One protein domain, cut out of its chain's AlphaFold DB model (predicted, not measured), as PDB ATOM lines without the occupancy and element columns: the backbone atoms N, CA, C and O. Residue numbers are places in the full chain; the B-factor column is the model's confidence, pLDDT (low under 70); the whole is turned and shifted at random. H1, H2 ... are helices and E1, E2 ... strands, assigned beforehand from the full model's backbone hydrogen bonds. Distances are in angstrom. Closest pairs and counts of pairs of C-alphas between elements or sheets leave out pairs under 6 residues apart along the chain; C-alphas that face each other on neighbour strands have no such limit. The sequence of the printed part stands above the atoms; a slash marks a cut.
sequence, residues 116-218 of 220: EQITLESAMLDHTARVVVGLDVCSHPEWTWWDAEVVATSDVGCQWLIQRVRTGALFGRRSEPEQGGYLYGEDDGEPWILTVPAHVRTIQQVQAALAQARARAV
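Overview. This is residues 116 to 218 of the 220 residues of an uncharacterized protein of Deinococcus sp. AJ005 (UniProt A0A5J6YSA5). A strongly twisted four-strand antiparallel sheet stands between two helices: H1 crosses one face, and H2 starts on the opposite face, its residues 211 to 216 sticking out. The 103 printed residues run H1 E1 E2 E3 E4 H2; the strands form a meander, each the antiparallel neighbour of the one before. The class is mixed, the whole compact: radius of gyration of the C-alphas 13.5 A, spans 40 by 33 by 26 A.

Arrangement. Look first at the hairpin of E1, residues 148 to 153, and E2, residues 159 to 164: N 149 and O 163 are 2.8 A apart. E2 and E3, residues 181 to 187, are a hairpin with N 162 and O 182 at 2.8 A. E3 and E4, residues 190 to 196, are another, with N 183 and O 194 at 2.8 A. H1, residues 121 to 134, runs across the strands, height over the sheet 7.8 A; its closest C-alphas to E4 are Val 132 and Ile 193, 6.6 A. H2, residues 203 to 216, is on the opposite face, height 11.1 A; its closest C-alphas to E1 are Ile 203 and Ala 152, 6.2 A. In H1 and H2 every O i to N i+4 pair is within hydrogen-bond range.

Along the chain. Find C-alpha 121 at (-38.588, 31.688, -28.858); H1 runs 19.7 A from there. E3 spans 19.6 A, E4 19.3 A. H2, 19.9 A, ends at C-alpha 216, (-44.660, 1.577, -15.628).

Size, cuts and confidence. The printed part has no cut. Links H1 to E1 and E2 to E3 are long; pLDDT is under 70 at, among others, residues 165 to 179.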
ATOM      1  N   GLU A 116     -50.795  29.837 -28.199       64.12
ATOM      2  CA  GLU A 116     -51.132  30.340 -29.541       64.12
ATOM      3  C   GLU A 116     -50.723  31.804 -29.769       64.12
ATOM      4  O   GLU A 116     -50.618  32.268 -30.905       64.12
ATOM      5  N   GLN A 117     -50.483  32.550 -28.689       61.41
ATOM      6  CA  GLN A 117     -50.111  33.962 -28.728       61.41
ATOM      7  C   GLN A 117     -48.585  34.176 -28.656       61.41
ATOM      8  O   GLN A 117     -48.119  35.316 -28.747       61.41
ATOM      9  N   ILE A 118     -47.791  33.107 -28.507       68.25
ATOM     10  CA  ILE A 118     -46.327  33.162 -28.416       68.25
ATOM     11  C   ILE A 118     -45.711  32.823 -29.777       68.25
ATOM     12  O   ILE A 118     -45.673  31.675 -30.201       68.25
ATOM     13  N   THR A 119     -45.173  33.834 -30.461       65.50
ATOM     14  CA  THR A 119     -44.592  33.687 -31.812       65.50
ATOM     15  C   THR A 119     -43.064  33.750 -31.848       65.50
ATOM     16  O   THR A 119     -42.460  33.599 -32.907       65.50
ATOM     17  N   LEU A 120     -42.418  33.993 -30.703       66.44
ATOM     18  CA  LEU A 120     -40.970  34.173 -30.592       66.44
ATOM     19  C   LEU A 120     -40.399  33.250 -29.514       66.44
ATOM     20  O   LEU A 120     -40.885  33.257 -28.385       66.44
ATOM     21  N   GLU A 121     -39.297  32.558 -29.816       67.00
ATOM     22  CA  GLU A 121     -38.588  31.688 -28.858       67.00
ATOM     23  C   GLU A 121     -38.225  32.424 -27.562       67.00
ATOM     24  O   GLU A 121     -38.429  31.914 -26.467       67.00
ATOM     25  N   SER A 122     -37.762  33.673 -27.665       59.91
ATOM     26  CA  SER A 122     -37.461  34.497 -26.485       59.91
ATOM     27  C   SER A 122     -38.689  34.771 -25.608       59.91
ATOM     28  O   SER A 122     -38.578  34.792 -24.384       59.91
ATOM     29  N   ALA A 123     -39.870  34.946 -26.206       67.19
ATOM     30  CA  ALA A 123     -41.112  35.100 -25.455       67.19
ATOM     31  C   ALA A 123     -41.554  33.772 -24.816       67.19
ATOM     32  O   ALA A 123     -42.098  33.786 -23.714       67.19
ATOM     33  N   MET A 124     -41.259  32.640 -25.462       76.88
ATOM     34  CA  MET A 124     -41.514  31.307 -24.916       76.88
ATOM     35  C   MET A 124     -40.626  30.992 -23.708       76.88
ATOM     36  O   MET A 124     -41.114  30.481 -22.700       76.88
ATOM     37  N   LEU A 125     -39.335  31.322 -23.770       73.06
ATOM     38  CA  LEU A 125     -38.409  31.143 -22.647       73.06
ATOM     39  C   LEU A 125     -38.840  31.988 -21.436       73.06
ATOM     40  O   LEU A 125     -38.923  31.465 -20.325       73.06
ATOM     41  N   ASP A 126     -39.212  33.254 -21.660       68.38
ATOM     42  CA  ASP A 126     -39.755  34.138 -20.616       68.38
ATOM     43  C   ASP A 126     -41.072  33.608 -20.018       68.38
ATOM     44  O   ASP A 126     -41.331  33.748 -18.819       68.38
ATOM     45  N   HIS A 127     -41.950  33.040 -20.850       77.19
ATOM     46  CA  HIS A 127     -43.211  32.441 -20.407       77.19
ATOM     47  C   HIS A 127     -42.970  31.204 -19.549       77.19
ATOM     48  O   HIS A 127     -43.411  31.156 -18.404       77.19
ATOM     49  N   THR A 128     -42.185  30.260 -20.059       77.25
ATOM     50  CA  THR A 128     -41.848  29.009 -19.369       77.25
ATOM     51  C   THR A 128     -41.186  29.279 -18.024       77.25
ATOM     52  O   THR A 128     -41.574  28.683 -17.025       77.25
ATOM     53  N   ALA A 129     -40.239  30.222 -17.964       74.06
ATOM     54  CA  ALA A 129     -39.578  30.590 -16.717       74.06
ATOM     55  C   ALA A 129     -40.572  31.033 -15.635       74.06
ATOM     56  O   ALA A 129     -40.427  30.669 -14.469       74.06
ATOM     57  N   ARG A 130     -41.613  31.783 -16.020       70.69
ATOM     58  CA  ARG A 130     -42.677  32.209 -15.101       70.69
ATOM     59  C   ARG A 130     -43.569  31.050 -14.678       70.69
ATOM     60  O   ARG A 130     -43.891  30.963 -13.499       70.69
ATOM     61  N   VAL A 131     -43.930  30.162 -15.603       73.94
ATOM     62  CA  VAL A 131     -44.743  28.971 -15.305       73.94
ATOM     63  C   VAL A 131     -44.007  28.030 -14.349       73.94
ATOM     64  O   VAL A 131     -44.603  27.570 -13.385       73.94
ATOM     65  N   VAL A 132     -42.704  27.803 -14.543       70.25
ATOM     66  CA  VAL A 132     -41.878  26.973 -13.645       70.25
ATOM     67  C   VAL A 132     -41.895  27.497 -12.211       70.25
ATOM     68  O   VAL A 132     -42.089  26.721 -11.281       70.25
ATOM     69  N   VAL A 133     -41.744  28.813 -12.037       66.06
ATOM     70  CA  VAL A 133     -41.832  29.456 -10.717       66.06
ATOM     71  C   VAL A 133     -43.256  29.379 -10.161       66.06
ATOM     72  O   VAL A 133     -43.435  29.088  -8.984       66.06
ATOM     73  N   GLY A 134     -44.268  29.635 -10.993       62.50
ATOM     74  CA  GLY A 134     -45.672  29.645 -10.578       62.50
ATOM     75  C   GLY A 134     -46.206  28.273 -10.163       62.50
ATOM     76  O   GLY A 134     -47.013  28.195  -9.243       62.50
ATOM     77  N   LEU A 135     -45.735  27.204 -10.808       69.75
ATOM     78  CA  LEU A 135     -46.096  25.816 -10.503       69.75
ATOM     79  C   LEU A 135     -45.202  25.174  -9.429       69.75
ATOM     80  O   LEU A 135     -45.349  23.985  -9.160       69.75
ATOM     81  N   ASP A 136     -44.267  25.933  -8.845       68.62
ATOM     82  CA  ASP A 136     -43.267  25.446  -7.881       68.62
ATOM     83  C   ASP A 136     -42.509  24.196  -8.369       68.62
ATOM     84  O   ASP A 136     -42.127  23.298  -7.612       68.62
ATOM     85  N   VAL A 137     -42.280  24.117  -9.683       68.75
ATOM     86  CA  VAL A 137     -41.474  23.045 -10.258       68.75
ATOM     87  C   VAL A 137     -40.030  23.345  -9.892       68.75
ATOM     88  O   VAL A 137     -39.410  24.252 -10.451       68.75
ATOM     89  N   CYS A 138     -39.508  22.589  -8.923       55.88
ATOM     90  CA  CYS A 138     -38.147  22.731  -8.421       55.88
ATOM     91  C   CYS A 138     -37.160  22.812  -9.587       55.88
ATOM     92  O   CYS A 138     -36.885  21.824 -10.271       55.88
ATOM     93  N   SER A 139     -36.617  24.008  -9.799       60.00
ATOM     94  CA  SER A 139     -35.510  24.174 -10.722       60.00
ATOM     95  C   SER A 139     -34.253  23.605 -10.089       60.00
ATOM     96  O   SER A 139     -34.018  23.788  -8.893       60.00
ATOM     97  N   HIS A 140     -33.424  22.930 -10.886       58.41
ATOM     98  CA  HIS A 140     -32.092  22.544 -10.427       58.41
ATOM     99  C   HIS A 140     -31.384  23.798  -9.869       58.41
ATOM    100  O   HIS A 140     -31.464  24.848 -10.511       58.41
ATOM    101  N   PRO A 141     -30.698  23.736  -8.713       56.31
ATOM    102  CA  PRO A 141     -30.136  24.920  -8.046       56.31
ATOM    103  C   PRO A 141     -29.125  25.690  -8.903       56.31
ATOM    104  O   PRO A 141     -28.869  26.865  -8.658       56.31
ATOM    105  N   GLU A 142     -28.561  25.038  -9.917       55.88
ATOM    106  CA  GLU A 142     -27.641  25.665 -10.862       55.88
ATOM    107  C   GLU A 142     -28.321  26.127 -12.169       55.88
ATOM    108  O   GLU A 142     -27.636  26.731 -12.994       55.88
ATOM    109  N   TRP A 143     -29.626  25.867 -12.386       67.12
ATOM    110  CA  TRP A 143     -30.372  26.205 -13.614       67.12
ATOM    111  C   TRP A 143     -30.367  27.705 -13.914       67.12
ATOM    112  O   TRP A 143     -30.750  28.531 -13.086       67.12
ATOM    113  N   THR A 144     -30.000  28.054 -15.148       66.56
ATOM    114  CA  THR A 144     -29.991  29.431 -15.644       66.56
ATOM    115  C   THR A 144     -30.820  29.529 -16.921       66.56
ATOM    116  O   THR A 144     -30.447  29.002 -17.965       66.56
ATOM    117  N   TRP A 145     -31.927  30.278 -16.871       70.00
ATOM    118  CA  TRP A 145     -32.740  30.582 -18.062       70.00
ATOM    119  C   TRP A 145     -31.971  31.378 -19.130       70.00
ATOM    120  O   TRP A 145     -32.366  31.402 -20.288       70.00
ATOM    121  N   TRP A 146     -30.845  31.992 -18.753       59.69
ATOM    122  CA  TRP A 146     -29.941  32.723 -19.647       59.69
ATOM    123  C   TRP A 146     -29.138  31.830 -20.596       59.69
ATOM    124  O   TRP A 146     -28.711  32.309 -21.642       59.69
ATOM    125  N   ASP A 147     -28.934  30.563 -20.231       68.81
ATOM    126  CA  ASP A 147     -28.267  29.563 -21.071       68.81
ATOM    127  C   ASP A 147     -29.283  28.549 -21.626       68.81
ATOM    128  O   ASP A 147     -28.893  27.454 -22.027       68.81
ATOM    129  N   ALA A 148     -30.582  28.876 -21.600       75.50
ATOM    130  CA  ALA A 148     -31.646  28.020 -22.103       75.50
ATOM    131  C   ALA A 148     -31.979  28.345 -23.565       75.50
ATOM    132  O   ALA A 148     -32.029  29.504 -23.970       75.50
ATOM    133  N   GLU A 149     -32.247  27.306 -24.341       76.69
ATOM    134  CA  GLU A 149     -32.687  27.374 -25.728       76.69
ATOM    135  C   GLU A 149     -33.897  26.457 -25.925       76.69
ATOM    136  O   GLU A 149     -34.052  25.438 -25.244       76.69
ATOM    137  N   VAL A 150     -34.755  26.812 -26.879       83.06
ATOM    138  CA  VAL A 150     -35.771  25.892 -27.389       83.06
ATOM    139  C   VAL A 150     -35.058  24.915 -28.318       83.06
ATOM    140  O   VAL A 150     -34.530  25.316 -29.350       83.06
ATOM    141  N   VAL A 151     -35.022  23.634 -27.955       84.62
ATOM    142  CA  VAL A 151     -34.327  22.604 -28.747       84.62
ATOM    143  C   VAL A 151     -35.258  21.827 -29.667       84.62
ATOM    144  O   VAL A 151     -34.799  21.249 -30.650       84.62
ATOM    145  N   ALA A 152     -36.553  21.777 -29.347       85.50
ATOM    146  CA  ALA A 152     -37.557  21.142 -30.186       85.50
ATOM    147  C   ALA A 152     -38.959  21.674 -29.869       85.50
ATOM    148  O   ALA A 152     -39.266  22.001 -28.722       85.50
ATOM    149  N   THR A 153     -39.821  21.681 -30.877       86.25
ATOM    150  CA  THR A 153     -41.252  21.972 -30.760       86.25
ATOM    151  C   THR A 153     -42.048  20.828 -31.377       86.25
ATOM    152  O   THR A 153     -41.531  20.093 -32.222       86.25
ATOM    153  N   SER A 154     -43.279  20.599 -30.916       83.62
ATOM    154  CA  SER A 154     -44.167  19.640 -31.580       83.62
ATOM    155  C   SER A 154     -44.718  20.233 -32.879       83.62
ATOM    156  O   SER A 154     -44.826  21.450 -33.011       83.62
ATOM    157  N   ASP A 155     -45.119  19.377 -33.821       69.44
ATOM    158  CA  ASP A 155     -45.652  19.804 -35.129       69.44
ATOM    159  C   ASP A 155     -46.932  20.652 -35.011       69.44
ATOM    160  O   ASP A 155     -47.258  21.428 -35.905       69.44
ATOM    161  N   VAL A 156     -47.645  20.521 -33.889       69.25
ATOM    162  CA  VAL A 156     -48.859  21.291 -33.564       69.25
ATOM    163  C   VAL A 156     -48.531  22.516 -32.691       69.25
ATOM    164  O   VAL A 156     -49.412  23.276 -32.312       69.25
ATOM    165  N   GLY A 157     -47.262  22.718 -32.331       64.38
ATOM    166  CA  GLY A 157     -46.800  23.827 -31.498       64.38
ATOM    167  C   GLY A 157     -47.196  23.730 -30.025       64.38
ATOM    168  O   GLY A 157     -46.691  24.513 -29.237       64.38
ATOM    169  N   CYS A 158     -48.025  22.766 -29.616       76.69
ATOM    170  CA  CYS A 158     -48.543  22.648 -28.247       76.69
ATOM    171  C   CYS A 158     -47.498  22.236 -27.196       76.69
ATOM    172  O   CYS A 158     -47.808  22.193 -26.010       76.69
ATOM    173  N   GLN A 159     -46.283  21.867 -27.612       86.62
ATOM    174  CA  GLN A 159     -45.217  21.433 -26.710       86.62
ATOM    175  C   GLN A 159     -43.874  22.013 -27.124       86.62
ATOM    176  O   GLN A 159     -43.516  21.994 -28.303       86.62
ATOM    177  N   TRP A 160     -43.121  22.475 -26.130       88.62
ATOM    178  CA  TRP A 160     -41.822  23.112 -26.304       88.62
ATOM    179  C   TRP A 160     -40.816  22.460 -25.369       88.62
ATOM    180  O   TRP A 160     -40.962  22.488 -24.147       88.62
ATOM    181  N   LEU A 161     -39.784  21.858 -25.953       89.06
ATOM    182  CA  LEU A 161     -38.663  21.305 -25.216       89.06
ATOM    183  C   LEU A 161     -37.587  22.379 -25.088       89.06
ATOM    184  O   LEU A 161     -37.023  22.841 -26.079       89.06
ATOM    185  N   ILE A 162     -37.296  22.745 -23.848       87.69
ATOM    186  CA  ILE A 162     -36.330  23.767 -23.477       87.69
ATOM    187  C   ILE A 162     -35.184  23.092 -22.743       87.69
ATOM    188  O   ILE A 162     -35.390  22.382 -21.760       87.69
ATOM    189  N   GLN A 163     -33.962  23.314 -23.203       85.12
ATOM    190  CA  GLN A 163     -32.767  22.759 -22.577       85.12
ATOM    191  C   GLN A 163     -31.659  23.786 -22.504       85.12
ATOM    192  O   GLN A 163     -31.741  24.852 -23.100       85.12
ATOM    193  N   ARG A 164     -30.593  23.447 -21.781       77.56
ATOM    194  CA  ARG A 164     -29.370  24.236 -21.847       77.56
ATOM    195  C   ARG A 164     -28.690  24.117 -23.211       77.56
ATOM    196  O   ARG A 164     -28.587  23.017 -23.781       77.56
ATOM    197  N   VAL A 165     -28.137  25.244 -23.644       67.75
ATOM    198  CA  VAL A 165     -27.240  25.373 -24.793       67.75
ATOM    199  C   VAL A 165     -26.032  24.447 -24.605       67.75
ATOM    200  O   VAL A 165     -25.366  24.479 -23.570       67.75
ATOM    201  N   ARG A 166     -25.734  23.607 -25.607       60.53
ATOM    202  CA  ARG A 166     -24.609  22.640 -25.550       60.53
ATOM    203  C   ARG A 166     -23.239  23.260 -25.789       60.53
ATOM    204  O   ARG A 166     -22.241  22.752 -25.288       60.53
ATOM    205  N   THR A 167     -23.176  24.309 -26.598       52.69
ATOM    206  CA  THR A 167     -21.927  24.911 -27.072       52.69
ATOM    207  C   THR A 167     -22.081  26.418 -27.112       52.69
ATOM    208  O   THR A 167     -23.039  26.912 -27.694       52.69
ATOM    209  N   GLY A 168     -21.140  27.151 -26.515       46.75
ATOM    210  CA  GLY A 168     -21.263  28.604 -26.391       46.75
ATOM    211  C   GLY A 168     -22.162  29.049 -25.234       46.75
ATOM    212  O   GLY A 168     -22.635  30.181 -25.248       46.75
ATOM    213  N   ALA A 169     -22.379  28.192 -24.226       50.22
ATOM    214  CA  ALA A 169     -22.879  28.639 -22.930       50.22
ATOM    215  C   ALA A 169     -21.843  29.600 -22.336       50.22
ATOM    216  O   ALA A 169     -20.748  29.200 -21.943       50.22
ATOM    217  N   LEU A 170     -22.160  30.887 -22.357       46.69
ATOM    218  CA  LEU A 170     -21.215  31.945 -22.016       46.69
ATOM    219  C   LEU A 170     -21.178  32.219 -20.500       46.69
ATOM    220  O   LEU A 170     -20.216  32.820 -20.028       46.69
ATOM    221  N   PHE A 171     -22.176  31.755 -19.725       44.50
ATOM    222  CA  PHE A 171     -22.334  32.137 -18.307       44.50
ATOM    223  C   PHE A 171     -22.289  30.988 -17.306       44.50
ATOM    224  O   PHE A 171     -22.056  31.230 -16.122       44.50
ATOM    225  N   GLY A 172     -22.404  29.741 -17.758       45.53
ATOM    226  CA  GLY A 172     -22.193  28.578 -16.909       45.53
ATOM    227  C   GLY A 172     -20.799  27.994 -17.090       45.53
ATOM    228  O   GLY A 172     -20.635  27.040 -17.842       45.53
ATOM    229  N   ARG A 173     -19.802  28.441 -16.308       40.28
ATOM    230  CA  ARG A 173     -18.560  27.645 -16.113       40.28
ATOM    231  C   ARG A 173     -18.847  26.250 -15.506       40.28
ATOM    232  O   ARG A 173     -17.939  25.432 -15.424       40.28
ATOM    233  N   ARG A 174     -20.101  25.995 -15.095       43.72
ATOM    234  CA  ARG A 174     -20.682  24.728 -14.618       43.72
ATOM    235  C   ARG A 174     -21.994  24.357 -15.323       43.72
ATOM    236  O   ARG A 174     -22.861  23.730 -14.725       43.72
ATOM    237  N   SER A 175     -22.194  24.761 -16.575       46.47
ATOM    238  CA  SER A 175     -23.277  24.167 -17.369       46.47
ATOM    239  C   SER A 175     -22.863  22.744 -17.735       46.47
ATOM    240  O   SER A 175     -22.477  22.483 -18.872       46.47
ATOM    241  N   GLU A 176     -22.864  21.829 -16.763       51.84
ATOM    242  CA  GLU A 176     -22.707  20.420 -17.082       51.84
ATOM    243  C   GLU A 176     -23.878  20.035 -17.994       51.84
ATOM    244  O   GLU A 176     -25.041  20.269 -17.639       51.84
ATOM    245  N   PRO A 177     -23.601  19.473 -19.185       53.97
ATOM    246  CA  PRO A 177     -24.633  19.099 -20.144       53.97
ATOM    247  C   PRO A 177     -25.679  18.143 -19.568       53.97
ATOM    248  O   PRO A 177     -26.714  17.972 -20.197       53.97
ATOM    249  N   GLU A 178     -25.411  17.527 -18.413       59.97
ATOM    250  CA  GLU A 178     -26.196  16.473 -17.772       59.97
ATOM    251  C   GLU A 178     -27.415  16.974 -16.974       59.97
ATOM    252  O   GLU A 178     -28.284  16.174 -16.632       59.97
ATOM    253  N   GLN A 179     -27.554  18.287 -16.742       65.44
ATOM    254  CA  GLN A 179     -28.583  18.849 -15.844       65.44
ATOM    255  C   GLN A 179     -30.026  18.858 -16.392       65.44
ATOM    256  O   GLN A 179     -30.946  19.282 -15.694       65.44
ATOM    257  N   GLY A 180     -30.252  18.389 -17.620       77.75
ATOM    258  CA  GLY A 180     -31.596  18.262 -18.183       77.75
ATOM    259  C   GLY A 180     -32.200  19.560 -18.710       77.75
ATOM    260  O   GLY A 180     -31.501  20.421 -19.246       77.75
ATOM    261  N   GLY A 181     -33.521  19.657 -18.623       85.75
ATOM    262  CA  GLY A 181     -34.312  20.796 -19.066       85.75
ATOM    263  C   GLY A 181     -35.789  20.636 -18.737       85.75
ATOM    264  O   GLY A 181     -36.154  19.864 -17.849       85.75
ATOM    265  N   TYR A 182     -36.630  21.353 -19.470       87.00
ATOM    266  CA  TYR A 182     -38.071  21.378 -19.264       87.00
ATOM    267  C   TYR A 182     -38.811  21.064 -20.551       87.00
ATOM    268  O   TYR A 182     -38.464  21.558 -21.621       87.00
ATOM    269  N   LEU A 183     -39.866  20.276 -20.429       89.94
ATOM    270  CA  LEU A 183     -40.926  20.212 -21.415       89.94
ATOM    271  C   LEU A 183     -42.067  21.077 -20.911       89.94
ATOM    272  O   LEU A 183     -42.626  20.798 -19.850       89.94
ATOM    273  N   TYR A 184     -42.398  22.101 -21.679       88.81
ATOM    274  CA  TYR A 184     -43.627  22.852 -21.514       88.81
ATOM    275  C   TYR A 184     -44.705  22.281 -22.425       88.81
ATOM    276  O   TYR A 184     -44.421  21.933 -23.577       88.81
ATOM    277  N   GLY A 185     -45.933  22.242 -21.926       88.12
ATOM    278  CA  GLY A 185     -47.118  22.054 -22.743       88.12
ATOM    279  C   GLY A 185     -48.333  22.725 -22.125       88.12
ATOM    280  O   GLY A 185     -48.263  23.295 -21.036       88.12
ATOM    281  N   GLU A 186     -49.435  22.680 -22.858       85.75
ATOM    282  CA  GLU A 186     -50.713  23.256 -22.455       85.75
ATOM    283  C   GLU A 186     -51.818  22.258 -22.803       85.75
ATOM    284  O   GLU A 186     -51.930  21.843 -23.959       85.75
ATOM    285  N   ASP A 187     -52.600  21.868 -21.797       80.44
ATOM    286  CA  ASP A 187     -53.748  20.972 -21.942       80.44
ATOM    287  C   ASP A 187     -55.007  21.778 -21.592       80.44
ATOM    288  O   ASP A 187     -55.096  22.338 -20.503       80.44
ATOM    289  N   ASP A 188     -55.963  21.885 -22.519       78.12
ATOM    290  CA  ASP A 188     -57.217  22.644 -22.337       78.12
ATOM    291  C   ASP A 188     -57.034  24.105 -21.860       78.12
ATOM    292  O   ASP A 188     -57.897  24.674 -21.193       78.12
ATOM    293  N   GLY A 189     -55.911  24.735 -22.229       73.50
ATOM    294  CA  GLY A 189     -55.564  26.104 -21.829       73.50
ATOM    295  C   GLY A 189     -54.787  26.206 -20.512       73.50
ATOM    296  O   GLY A 189     -54.354  27.298 -20.146       73.50
ATOM    297  N   GLU A 190     -54.577  25.088 -19.813       79.25
ATOM    298  CA  GLU A 190     -53.827  25.039 -18.562       79.25
ATOM    299  C   GLU A 190     -52.360  24.647 -18.818       79.25
ATOM    300  O   GLU A 190     -52.082  23.581 -19.384       79.25
ATOM    301  N   PRO A 191     -51.393  25.491 -18.412       83.94
ATOM    302  CA  PRO A 191     -49.983  25.223 -18.634       83.94
ATOM    303  C   PRO A 191     -49.465  24.145 -17.680       83.94
ATOM    304  O   PRO A 191     -49.740  24.157 -16.480       83.94
ATOM    305  N   TRP A 192     -48.607  23.268 -18.189       84.56
ATOM    306  CA  TRP A 192     -47.882  22.292 -17.386       84.56
ATOM    307  C   TRP A 192     -46.396  22.261 -17.748       84.56
ATOM    308  O   TRP A 192     -45.974  22.613 -18.853       84.56
ATOM    309  N   ILE A 193     -45.579  21.833 -16.785       86.44
ATOM    310  CA  ILE A 193     -44.136  21.662 -16.949       86.44
ATOM    311  C   ILE A 193     -43.730  20.276 -16.463       86.44
ATOM    312  O   ILE A 193     -44.133  19.842 -15.385       86.44
ATOM    313  N   LEU A 194     -42.843  19.629 -17.215       85.88
ATOM    314  CA  LEU A 194     -42.130  18.434 -16.782       85.88
ATOM    315  C   LEU A 194     -40.623  18.652 -16.855       85.88
ATOM    316  O   LEU A 194     -40.119  19.239 -17.811       85.88
ATOM    317  N   THR A 195     -39.893  18.145 -15.865       85.12
ATOM    318  CA  THR A 195     -38.432  18.074 -15.928       85.12
ATOM    319  C   THR A 195     -38.018  16.927 -16.843       85.12
ATOM    320  O   THR A 195     -38.577  15.830 -16.806       85.12
ATOM    321  N   VAL A 196     -37.040  17.185 -17.705       85.50
ATOM    322  CA  VAL A 196     -36.609  16.249 -18.743       85.50
ATOM    323  C   VAL A 196     -35.102  16.006 -18.637       85.50
ATOM    324  O   VAL A 196     -34.346  16.968 -18.516       85.50
ATOM    325  N   PRO A 197     -34.625  14.750 -18.728       83.75
ATOM    326  CA  PRO A 197     -33.196  14.450 -18.737       83.75
ATOM    327  C   PRO A 197     -32.435  15.053 -19.928       83.75
ATOM    328  O   PRO A 197     -32.955  15.183 -21.034       83.75
ATOM    329  N   ALA A 198     -31.141  15.308 -19.738       80.31
ATOM    330  CA  ALA A 198     -30.272  15.976 -20.716       80.31
ATOM    331  C   ALA A 198     -30.109  15.265 -22.067       80.31
ATOM    332  O   ALA A 198     -29.803  15.891 -23.089       80.31
ATOM    333  N   HIS A 199     -30.246  13.939 -22.065       83.38
ATOM    334  CA  HIS A 199     -30.090  13.114 -23.260       83.38
ATOM    335  C   HIS A 199     -31.312  13.183 -24.184       83.38
ATOM    336  O   HIS A 199     -31.211  12.840 -25.361       83.38
ATOM    337  N   VAL A 200     -32.456  13.639 -23.672       86.06
ATOM    338  CA  VAL A 200     -33.688  13.797 -24.438       86.06
ATOM    339  C   VAL A 200     -33.641  15.143 -25.152       86.06
ATOM    340  O   VAL A 200     -33.648  16.177 -24.505       86.06
ATOM    341  N   ARG A 201     -33.570  15.152 -26.481       83.31
ATOM    342  CA  ARG A 201     -33.369  16.372 -27.289       83.31
ATOM    343  C   ARG A 201     -34.463  16.608 -28.327       83.31
ATOM    344  O   ARG A 201     -34.474  17.649 -28.968       83.31
ATOM    345  N   THR A 202     -35.372  15.654 -28.496       88.50
ATOM    346  CA  THR A 202     -36.452  15.706 -29.489       88.50
ATOM    347  C   THR A 202     -37.791  15.423 -28.825       88.50
ATOM    348  O   THR A 202     -37.854  14.652 -27.867       88.50
ATOM    349  N   ILE A 203     -38.876  15.978 -29.369       87.81
ATOM    350  CA  ILE A 203     -40.233  15.704 -28.873       87.81
ATOM    351  C   ILE A 203     -40.546  14.204 -28.910       87.81
ATOM    352  O   ILE A 203     -41.112  13.681 -27.961       87.81
ATOM    353  N   GLN A 204     -40.109  13.478 -29.942       88.12
ATOM    354  CA  GLN A 204     -40.320  12.028 -30.034       88.12
ATOM    355  C   GLN A 204     -39.671  11.263 -28.872       88.12
ATOM    356  O   GLN A 204     -40.293  10.371 -28.301       88.12
ATOM    357  N   GLN A 205     -38.446  11.630 -28.481       88.56
ATOM    358  CA  GLN A 205     -37.777  11.024 -27.325       88.56
ATOM    359  C   GLN A 205     -38.508  11.338 -26.018       88.56
ATOM    360  O   GLN A 205     -38.650  10.455 -25.174       88.56
ATOM    361  N   VAL A 206     -38.998  12.571 -25.864       86.12
ATOM    362  CA  VAL A 206     -39.799  12.964 -24.699       86.12
ATOM    363  C   VAL A 206     -41.090  12.147 -24.641       86.12
ATOM    364  O   VAL A 206     -41.400  11.566 -23.607       86.12
ATOM    365  N   GLN A 207     -41.811  12.038 -25.757       85.19
ATOM    366  CA  GLN A 207     -43.059  11.279 -25.842       85.19
ATOM    367  C   GLN A 207     -42.845   9.790 -25.560       85.19
ATOM    368  O   GLN A 207     -43.616   9.189 -24.815       85.19
ATOM    369  N   ALA A 208     -41.763   9.202 -26.076       85.00
ATOM    370  CA  ALA A 208     -41.392   7.826 -25.764       85.00
ATOM    371  C   ALA A 208     -41.098   7.635 -24.264       85.00
ATOM    372  O   ALA A 208     -41.567   6.664 -23.669       85.00
ATOM    373  N   ALA A 209     -40.377   8.570 -23.638       81.25
ATOM    374  CA  ALA A 209     -40.088   8.528 -22.204       81.25
ATOM    375  C   ALA A 209     -41.361   8.684 -21.350       81.25
ATOM    376  O   ALA A 209     -41.553   7.937 -20.391       81.25
ATOM    377  N   LEU A 210     -42.267   9.593 -21.728       78.62
ATOM    378  CA  LEU A 210     -43.558   9.780 -21.061       78.62
ATOM    379  C   LEU A 210     -44.460   8.552 -21.203       78.62
ATOM    380  O   LEU A 210     -45.067   8.122 -20.223       78.62
ATOM    381  N   ALA A 211     -44.523   7.953 -22.393       80.75
ATOM    382  CA  ALA A 211     -45.282   6.729 -22.633       80.75
ATOM    383  C   ALA A 211     -44.750   5.559 -21.789       80.75
ATOM    384  O   ALA A 211     -45.536   4.834 -21.182       80.75
ATOM    385  N   GLN A 212     -43.425   5.410 -21.681       78.69
ATOM    386  CA  GLN A 212     -42.801   4.393 -20.829       78.69
ATOM    387  C   GLN A 212     -43.062   4.634 -19.337       78.69
ATOM    388  O   GLN A 212     -43.357   3.685 -18.614       78.69
ATOM    389  N   ALA A 213     -42.982   5.882 -18.865       72.81
ATOM    390  CA  ALA A 213     -43.286   6.225 -17.476       72.81
ATOM    391  C   ALA A 213     -44.757   5.934 -17.130       72.81
ATOM    392  O   ALA A 213     -45.038   5.346 -16.089       72.81
ATOM    393  N   ARG A 214     -45.684   6.271 -18.038       77.00
ATOM    394  CA  ARG A 214     -47.114   5.952 -17.903       77.00
ATOM    395  C   ARG A 214     -47.365   4.445 -17.888       77.00
ATOM    396  O   ARG A 214     -48.123   3.983 -17.050       77.00
ATOM    397  N   ALA A 215     -46.703   3.681 -18.758       73.88
ATOM    398  CA  ALA A 215     -46.824   2.223 -18.778       73.88
ATOM    399  C   ALA A 215     -46.326   1.578 -17.470       73.88
ATOM    400  O   ALA A 215     -46.987   0.696 -16.937       73.88
ATOM    401  N   ARG A 216     -45.208   2.063 -16.909       69.56
ATOM    402  CA  ARG A 216     -44.660   1.577 -15.628       69.56
ATOM    403  C   ARG A 216     -45.506   1.951 -14.413       69.56
ATOM    404  O   ARG A 216     -45.501   1.217 -13.440       69.56
ATOM    405  N   ALA A 217     -46.216   3.076 -14.456       63.91
ATOM    406  CA  ALA A 217     -47.117   3.490 -13.379       63.91
ATOM    407  C   ALA A 217     -48.422   2.667 -13.323       63.91
ATOM    408  O   ALA A 217     -49.175   2.786 -12.361       63.91
ATOM    409  N   VAL A 218     -48.703   1.870 -14.362       58.59
ATOM    410  CA  VAL A 218     -49.904   1.027 -14.482       58.59
ATOM    411  C   VAL A 218     -49.618  -0.439 -14.112       58.59
ATOM    412  O   VAL A 218     -50.558  -1.191 -13.862       58.59
TER     413      VAL A 218